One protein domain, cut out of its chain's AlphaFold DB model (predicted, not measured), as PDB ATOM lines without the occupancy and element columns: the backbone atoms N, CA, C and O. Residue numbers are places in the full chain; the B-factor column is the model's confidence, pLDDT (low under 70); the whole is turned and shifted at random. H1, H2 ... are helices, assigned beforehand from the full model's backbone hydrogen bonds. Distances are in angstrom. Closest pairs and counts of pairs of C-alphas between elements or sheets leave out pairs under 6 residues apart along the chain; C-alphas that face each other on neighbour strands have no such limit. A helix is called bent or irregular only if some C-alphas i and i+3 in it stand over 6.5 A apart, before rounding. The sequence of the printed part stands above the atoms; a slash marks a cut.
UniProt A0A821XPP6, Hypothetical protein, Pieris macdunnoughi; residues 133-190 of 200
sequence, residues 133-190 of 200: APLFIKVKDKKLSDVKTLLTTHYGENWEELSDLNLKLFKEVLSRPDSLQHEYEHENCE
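AT A GLANCE: This is residues 133 to 190 of the 200 residues of the protein "Hypothetical protein" of Pieris macdunnoughi (UniProt A0A821XPP6). Two helices, H1 and the shorter H2, run opposite ways side by side as a loose, narrow V; they come nearest where H2 ends, away from the link that joins them. Beyond the end of H2 a long tail, residues 175 to 190, runs away from the pair and makes much of the length. The printed part has 58 residues with two named helices, H1 then H2, and no named strand; the class is all helix, though under half of the residues, 25 of 58, are in named elements. The whole is loose, with a radius of gyration of the C-alphas of 13.9 A, and elongated, spanning 41 by 22 by 18 A.

HOW THE PARTS SIT: Begin with H1, residues 141 to 155, the longest helix, and look across to H2, residues 165 to 174. The two are close but not clearly touching, with 1 pair of C-alphas within 8 A. Their closest C-alphas are those of Leu 144 and Leu 174, 7.1 A apart. Their lines stand at a shallow tilt of 30 degrees and run opposite ways; the centres are 12.0 A apart. In H1 every O i to N i+4 pair is within hydrogen-bond range; in H2 4 of 6 are.

IN THESE COORDINATES: Find C-alpha 141 at (218.212, 167.691, 98.403); from there H1 runs 20.9 A to C-alpha 155. H2 is 15.2 A long and ends at C-alpha 174, (209.601, 168.376, 103.488). It is irregular, but only just: C-alphas 166 and 169 are 6.7 A apart, and its line is a rough one.

THE WHOLE: The C-alphas farthest apart are those of Asn 158 and Glu 190, 44.1 A. The printed part has no cut, and the link from H1 to H2, 9 residues, is short. The mean pLDDT of the printed part is 73.6; look for values under 70 at residues 133 to 137, 165 and 178 to 190.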
ATOM      1  N   ALA A 133     197.880 160.889  90.970       47.75
ATOM      2  CA  ALA A 133     198.922 160.921  89.963       47.75
ATOM      3  C   ALA A 133     200.252 161.123  90.703       47.75
ATOM      4  O   ALA A 133     200.263 161.882  91.683       47.75
ATOM      5  N   PRO A 134     201.351 160.468  90.286       52.12
ATOM      6  CA  PRO A 134     202.669 160.750  90.831       52.12
ATOM      7  C   PRO A 134     203.009 162.207  90.497       52.12
ATOM      8  O   PRO A 134     203.586 162.534  89.468       52.12
ATOM      9  N   LEU A 135     202.558 163.111  91.361       46.47
ATOM     10  CA  LEU A 135     202.565 164.559  91.181       46.47
ATOM     11  C   LEU A 135     203.958 165.145  91.415       46.47
ATOM     12  O   LEU A 135     204.148 166.356  91.329       46.47
ATOM     13  N   PHE A 136     204.928 164.308  91.776       58.22
ATOM     14  CA  PHE A 136     206.102 164.768  92.488       58.22
ATOM     15  C   PHE A 136     207.372 164.254  91.828       58.22
ATOM     16  O   PHE A 136     207.834 163.134  92.033       58.22
ATOM     17  N   ILE A 137     207.931 165.164  91.038       61.91
ATOM     18  CA  ILE A 137     209.326 165.162  90.625       61.91
ATOM     19  C   ILE A 137     210.170 165.180  91.900       61.91
ATOM     20  O   ILE A 137     210.005 166.083  92.726       61.91
ATOM     21  N   LYS A 138     211.080 164.213  92.058       72.25
ATOM     22  CA  LYS A 138     212.073 164.218  93.138       72.25
ATOM     23  C   LYS A 138     212.803 165.563  93.174       72.25
ATOM     24  O   LYS A 138     213.521 165.933  92.239       72.25
ATOM     25  N   VAL A 139     212.592 166.324  94.246       73.12
ATOM     26  CA  VAL A 139     213.279 167.599  94.455       73.12
ATOM     27  C   VAL A 139     214.690 167.282  94.925       73.12
ATOM     28  O   VAL A 139     214.883 166.491  95.837       73.12
ATOM     29  N   LYS A 140     215.692 167.898  94.298       82.56
ATOM     30  CA  LYS A 140     217.089 167.729  94.718       82.56
ATOM     31  C   LYS A 140     217.261 168.185  96.169       82.56
ATOM     32  O   LYS A 140     216.837 169.293  96.494       82.56
ATOM     33  N   ASP A 141     217.996 167.420  96.971       83.25
ATOM     34  CA  ASP A 141     218.212 167.691  98.403       83.25
ATOM     35  C   ASP A 141     218.724 169.108  98.687       83.25
ATOM     36  O   ASP A 141     218.274 169.762  99.624       83.25
ATOM     37  N   LYS A 142     219.590 169.639  97.810       85.19
ATOM     38  CA  LYS A 142     220.087 171.025  97.900       85.19
ATOM     39  C   LYS A 142     218.968 172.071  97.883       85.19
ATOM     40  O   LYS A 142     219.029 173.062  98.594       85.19
ATOM     41  N   LYS A 143     217.925 171.857  97.079       85.94
ATOM     42  CA  LYS A 143     216.781 172.777  97.045       85.94
ATOM     43  C   LYS A 143     215.952 172.671  98.323       85.94
ATOM     44  O   LYS A 143     215.419 173.676  98.775       85.94
ATOM     45  N   LEU A 144     215.856 171.480  98.916       87.00
ATOM     46  CA  LEU A 144     215.148 171.284 100.184       87.00
ATOM     47  C   LEU A 144     215.887 171.964 101.346       87.00
ATOM     48  O   LEU A 144     215.238 172.581 102.191       87.00
ATOM     49  N   SER A 145     217.225 171.920 101.366       88.06
ATOM     50  CA  SER A 145     218.022 172.660 102.355       88.06
ATOM     51  C   SER A 145     217.893 174.174 102.195       88.06
ATOM     52  O   SER A 145     217.757 174.881 103.195       88.06
ATOM     53  N   ASP A 146     217.873 174.674 100.957       90.69
ATOM     54  CA  ASP A 146     217.686 176.103 100.684       90.69
ATOM     55  C   ASP A 146     216.308 176.580 101.156       90.69
ATOM     56  O   ASP A 146     216.200 177.598 101.837       90.69
ATOM     57  N   VAL A 147     215.253 175.811 100.867       88.81
ATOM     58  CA  VAL A 147     213.886 176.115 101.316       88.81
ATOM     59  C   VAL A 147     213.790 176.107 102.841       88.81
ATOM     60  O   VAL A 147     213.213 177.033 103.405       88.81
ATOM     61  N   LYS A 148     214.390 175.126 103.529       89.88
ATOM     62  CA  LYS A 148     214.439 175.115 105.002       89.88
ATOM     63  C   LYS A 148     215.137 176.356 105.557       89.88
ATOM     64  O   LYS A 148     214.604 176.999 106.453       89.88
ATOM     65  N   THR A 149     216.279 176.733 104.985       92.75
ATOM     66  CA  THR A 149     217.032 177.928 105.404       92.75
ATOM     67  C   THR A 149     216.206 179.201 105.214       92.75
ATOM     68  O   THR A 149     216.157 180.054 106.102       92.75
ATOM     69  N   LEU A 150     215.509 179.312 104.080       92.25
ATOM     70  CA  LEU A 150     214.625 180.434 103.774       92.25
ATOM     71  C   LEU A 150     213.483 180.539 104.796       92.25
ATOM     72  O   LEU A 150     213.225 181.616 105.332       92.25
ATOM     73  N   LEU A 151     212.823 179.420 105.103       90.69
ATOM     74  CA  LEU A 151     211.710 179.384 106.051       90.69
ATOM     75  C   LEU A 151     212.161 179.742 107.468       90.69
ATOM     76  O   LEU A 151     211.531 180.587 108.099       90.69
ATOM     77  N   THR A 152     213.297 179.211 107.921       91.62
ATOM     78  CA  THR A 152     213.880 179.571 109.220       91.62
ATOM     79  C   THR A 152     214.254 181.053 109.295       91.62
ATOM     80  O   THR A 152     214.037 181.692 110.321       91.62
ATOM     81  N   THR A 153     214.765 181.633 108.205       93.75
ATOM     82  CA  THR A 153     215.155 183.054 108.160       93.75
ATOM     83  C   THR A 153     213.947 183.988 108.275       93.75
ATOM     84  O   THR A 153     214.027 185.019 108.938       93.75
ATOM     85  N   HIS A 154     212.826 183.645 107.634       89.44
ATOM     86  CA  HIS A 154     211.652 184.522 107.566       89.44
ATOM     87  C   HIS A 154     210.609 184.272 108.661       89.44
ATOM     88  O   HIS A 154     209.913 185.210 109.045       89.44
ATOM     89  N   TYR A 155     210.495 183.041 109.159       88.19
ATOM     90  CA  TYR A 155     209.455 182.629 110.111       88.19
ATOM     91  C   TYR A 155     210.019 182.143 111.459       88.19
ATOM     92  O   TYR A 155     209.245 181.813 112.359       88.19
ATOM     93  N   GLY A 156     211.348 182.139 111.626       89.62
ATOM     94  CA  GLY A 156     212.041 181.700 112.840       89.62
ATOM     95  C   GLY A 156     212.232 180.184 112.920       89.62
ATOM     96  O   GLY A 156     211.773 179.437 112.063       89.62
ATOM     97  N   GLU A 157     212.916 179.708 113.964       88.38
ATOM     98  CA  GLU A 157     213.243 178.278 114.135       88.38
ATOM     99  C   GLU A 157     212.003 177.380 114.300       88.38
ATOM    100  O   GLU A 157     212.022 176.230 113.870       88.38
ATOM    101  N   ASN A 158     210.892 177.927 114.805       86.88
ATOM    102  CA  ASN A 158     209.655 177.185 115.083       86.88
ATOM    103  C   ASN A 158     208.608 177.301 113.961       86.88
ATOM    104  O   ASN A 158     207.410 177.121 114.189       86.88
ATOM    105  N   TRP A 159     209.023 177.615 112.731       86.56
ATOM    106  CA  TRP A 159     208.098 177.777 111.602       86.56
ATOM    107  C   TRP A 159     207.275 176.503 111.306       86.56
ATOM    108  O   TRP A 159     206.157 176.573 110.786       86.56
ATOM    109  N   GLU A 160     207.791 175.331 111.689       82.69
ATOM    110  CA  GLU A 160     207.112 174.036 111.566       82.69
ATOM    111  C   GLU A 160     205.858 173.919 112.449       82.69
ATOM    112  O   GLU A 160     204.935 173.179 112.107       82.69
ATOM    113  N   GLU A 161     205.753 174.706 113.519       84.31
ATOM    114  CA  GLU A 161     204.616 174.688 114.450       84.31
ATOM    115  C   GLU A 161     203.521 175.691 114.064       84.31
ATOM    116  O   GLU A 161     202.367 175.556 114.468       84.31
ATOM    117  N   LEU A 162     203.848 176.674 113.217       82.62
ATOM    118  CA  LEU A 162     202.905 177.709 112.795       82.62
ATOM    119  C   LEU A 162     201.754 177.101 111.986       82.62
ATOM    120  O   LEU A 162     201.974 176.488 110.943       82.62
ATOM    121  N   SER A 163     200.508 177.311 112.403       76.88
ATOM    122  CA  SER A 163     199.317 176.806 111.704       76.88
ATOM    123  C   SER A 163     198.968 177.582 110.424       76.88
ATOM    124  O   SER A 163     197.825 177.530 109.968       76.88
ATOM    125  N   ASP A 164     199.916 178.333 109.861       77.75
ATOM    126  CA  ASP A 164     199.690 179.144 108.670       77.75
ATOM    127  C   ASP A 164     199.394 178.242 107.462       77.75
ATOM    128  O   ASP A 164     200.157 177.332 107.116       77.75
ATOM    129  N   LEU A 165     198.262 178.514 106.809       68.06
ATOM    130  CA  LEU A 165     197.796 177.787 105.634       68.06
ATOM    131  C   LEU A 165     198.815 177.871 104.487       68.06
ATOM    132  O   LEU A 165     198.944 176.921 103.714       68.06
ATOM    133  N   ASN A 166     199.575 178.970 104.418       71.56
ATOM    134  CA  ASN A 166     200.607 179.194 103.407       71.56
ATOM    135  C   ASN A 166     201.838 178.294 103.602       71.56
ATOM    136  O   ASN A 166     202.536 177.981 102.639       71.56
ATOM    137  N   LEU A 167     202.086 177.823 104.832       80.19
ATOM    138  CA  LEU A 167     203.204 176.931 105.156       80.19
ATOM    139  C   LEU A 167     202.861 175.452 104.961       80.19
ATOM    140  O   LEU A 167     203.762 174.615 104.892       80.19
ATOM    141  N   LYS A 168     201.572 175.118 104.825       80.75
ATOM    142  CA  LYS A 168     201.093 173.739 104.672       80.75
ATOM    143  C   LYS A 168     201.763 173.019 103.501       80.75
ATOM    144  O   LYS A 168     202.200 171.885 103.665       80.75
ATOM    145  N   LEU A 169     201.906 173.699 102.362       78.50
ATOM    146  CA  LEU A 169     202.556 173.146 101.173       78.50
ATOM    147  C   LEU A 169     204.028 172.794 101.438       78.50
ATOM    148  O   LEU A 169     204.482 171.717 101.068       78.50
ATOM    149  N   PHE A 170     204.773 173.682 102.100       81.94
ATOM    150  CA  PHE A 170     206.196 173.473 102.374       81.94
ATOM    151  C   PHE A 170     206.433 172.348 103.381       81.94
ATOM    152  O   PHE A 170     207.322 171.523 103.177       81.94
ATOM    153  N   LYS A 171     205.600 172.270 104.426       83.00
ATOM    154  CA  LYS A 171     205.626 171.163 105.392       83.00
ATOM    155  C   LYS A 171     205.371 169.835 104.699       83.00
ATOM    156  O   LYS A 171     206.126 168.889 104.889       83.00
ATOM    157  N   GLU A 172     204.360 169.801 103.834       82.38
ATOM    158  CA  GLU A 172     204.020 168.611 103.067       82.38
ATOM    159  C   GLU A 172     205.156 168.195 102.128       82.38
ATOM    160  O   GLU A 172     205.418 167.009 102.001       82.38
ATOM    161  N   VAL A 173     205.865 169.136 101.497       80.12
ATOM    162  CA  VAL A 173     207.025 168.829 100.641       80.12
ATOM    163  C   VAL A 173     208.198 168.257 101.448       80.12
ATOM    164  O   VAL A 173     208.862 167.341 100.970       80.12
ATOM    165  N   LEU A 174     208.449 168.762 102.661       81.12
ATOM    166  CA  LEU A 174     209.601 168.376 103.488       81.12
ATOM    167  C   LEU A 174     209.391 167.092 104.304       81.12
ATOM    168  O   LEU A 174     210.370 166.431 104.636       81.12
ATOM    169  N   SER A 175     208.148 166.726 104.626       79.00
ATOM    170  CA  SER A 175     207.822 165.545 105.439       79.00
ATOM    171  C   SER A 175     207.606 164.260 104.625       79.00
ATOM    172  O   SER A 175     207.082 163.279 105.154       79.00
ATOM    173  N   ARG A 176     207.913 164.260 103.323       72.50
ATOM    174  CA  ARG A 176     207.542 163.163 102.416       72.50
ATOM    175  C   ARG A 176     208.562 162.023 102.399       72.50
ATOM    176  O   ARG A 176     209.751 162.290 102.261       72.50
ATOM    177  N   PRO A 177     208.105 160.758 102.443       70.38
ATOM    178  CA  PRO A 177     208.983 159.603 102.310       70.38
ATOM    179  C   PRO A 177     209.503 159.456 100.872       70.38
ATOM    180  O   PRO A 177     208.757 159.640  99.906       70.38
ATOM    181  N   ASP A 178     210.769 159.059 100.734       67.94
ATOM    182  CA  ASP A 178     211.455 158.901  99.439       67.94
ATOM    183  C   ASP A 178     210.781 157.886  98.504       67.94
ATOM    184  O   ASP A 178     210.878 158.003  97.285       67.94
ATOM    185  N   SER A 179     210.028 156.929  99.053       61.59
ATOM    186  CA  SER A 179     209.308 155.900  98.291       61.59
ATOM    187  C   SER A 179     208.204 156.443  97.376       61.59
ATOM    188  O   SER A 179     207.725 155.713  96.514       61.59
ATOM    189  N   LEU A 180     207.768 157.693  97.574       56.78
ATOM    190  CA  LEU A 180     206.735 158.356  96.766       56.78
ATOM    191  C   LEU A 180     207.318 159.355  95.749       56.78
ATOM    192  O   LEU A 180     206.565 160.093  95.112       56.78
ATOM    193  N   GLN A 181     208.646 159.413  95.611       61.53
ATOM    194  CA  GLN A 181     209.340 160.330  94.711       61.53
ATOM    195  C   GLN A 181     209.811 159.585  93.456       61.53
ATOM    196  O   GLN A 181     210.532 158.594  93.551       61.53
ATOM    197  N   HIS A 182     209.451 160.081  92.271       60.62
ATOM    198  CA  HIS A 182     209.954 159.534  91.008       60.62
ATOM    199  C   HIS A 182     211.137 160.358  90.490       60.62
ATOM    200  O   HIS A 182     211.099 161.595  90.468       60.62
ATOM    201  N   GLU A 183     212.195 159.669  90.058       55.25
ATOM    202  CA  GLU A 183     213.272 160.294  89.294       55.25
ATOM    203  C   GLU A 183     212.758 160.661  87.902       55.25
ATOM    204  O   GLU A 183     212.142 159.855  87.208       55.25
ATOM    205  N   TYR A 184     212.969 161.918  87.520       52.03
ATOM    206  CA  TYR A 184     212.607 162.418  86.204       52.03
ATOM    207  C   TYR A 184     213.643 161.916  85.198       52.03
ATOM    208  O   TYR A 184     214.804 162.331  85.254       52.03
ATOM    209  N   GLU A 185     213.243 161.065  84.257       47.38
ATOM    210  CA  GLU A 185     214.011 160.906  83.027       47.38
ATOM    211  C   GLU A 185     213.811 162.181  82.203       47.38
ATOM    212  O   GLU A 185     212.696 162.543  81.829       47.38
ATOM    213  N   HIS A 186     214.893 162.925  81.985       44.12
ATOM    214  CA  HIS A 186     214.885 164.119  81.148       44.12
ATOM    215  C   HIS A 186     214.593 163.695  79.695       44.12
ATOM    216  O   HIS A 186     215.511 163.424  78.921       44.12
ATOM    217  N   GLU A 187     213.322 163.639  79.292       43.88
ATOM    218  CA  GLU A 187     212.987 163.711  77.872       43.88
ATOM    219  C   GLU A 187     213.345 165.125  77.405       43.88
ATOM    220  O   GLU A 187     212.607 166.089  77.613       43.88
ATOM    221  N   ASN A 188     214.534 165.267  76.814       35.47
ATOM    222  CA  ASN A 188     214.923 166.475  76.103       35.47
ATOM    223  C   ASN A 188     213.955 166.676  74.933       35.47
ATOM    224  O   ASN A 188     214.141 166.141  73.841       35.47
ATOM    225  N   CYS A 189     212.902 167.453  75.167       38.06
ATOM    226  CA  CYS A 189     212.091 168.011  74.103       38.06
ATOM    227  C   CYS A 189     212.898 169.167  73.504       38.06
ATOM    228  O   CYS A 189     212.786 170.313  73.939       38.06
ATOM    229  N   GLU A 190     213.805 168.856  72.574       44.47
ATOM    230  CA  GLU A 190     214.503 169.902  71.836       44.47
ATOM    231  C   GLU A 190     213.471 170.675  71.002       44.47
ATOM    232  O   GLU A 190     212.740 170.061  70.214       44.47
TER     233      GLU A 190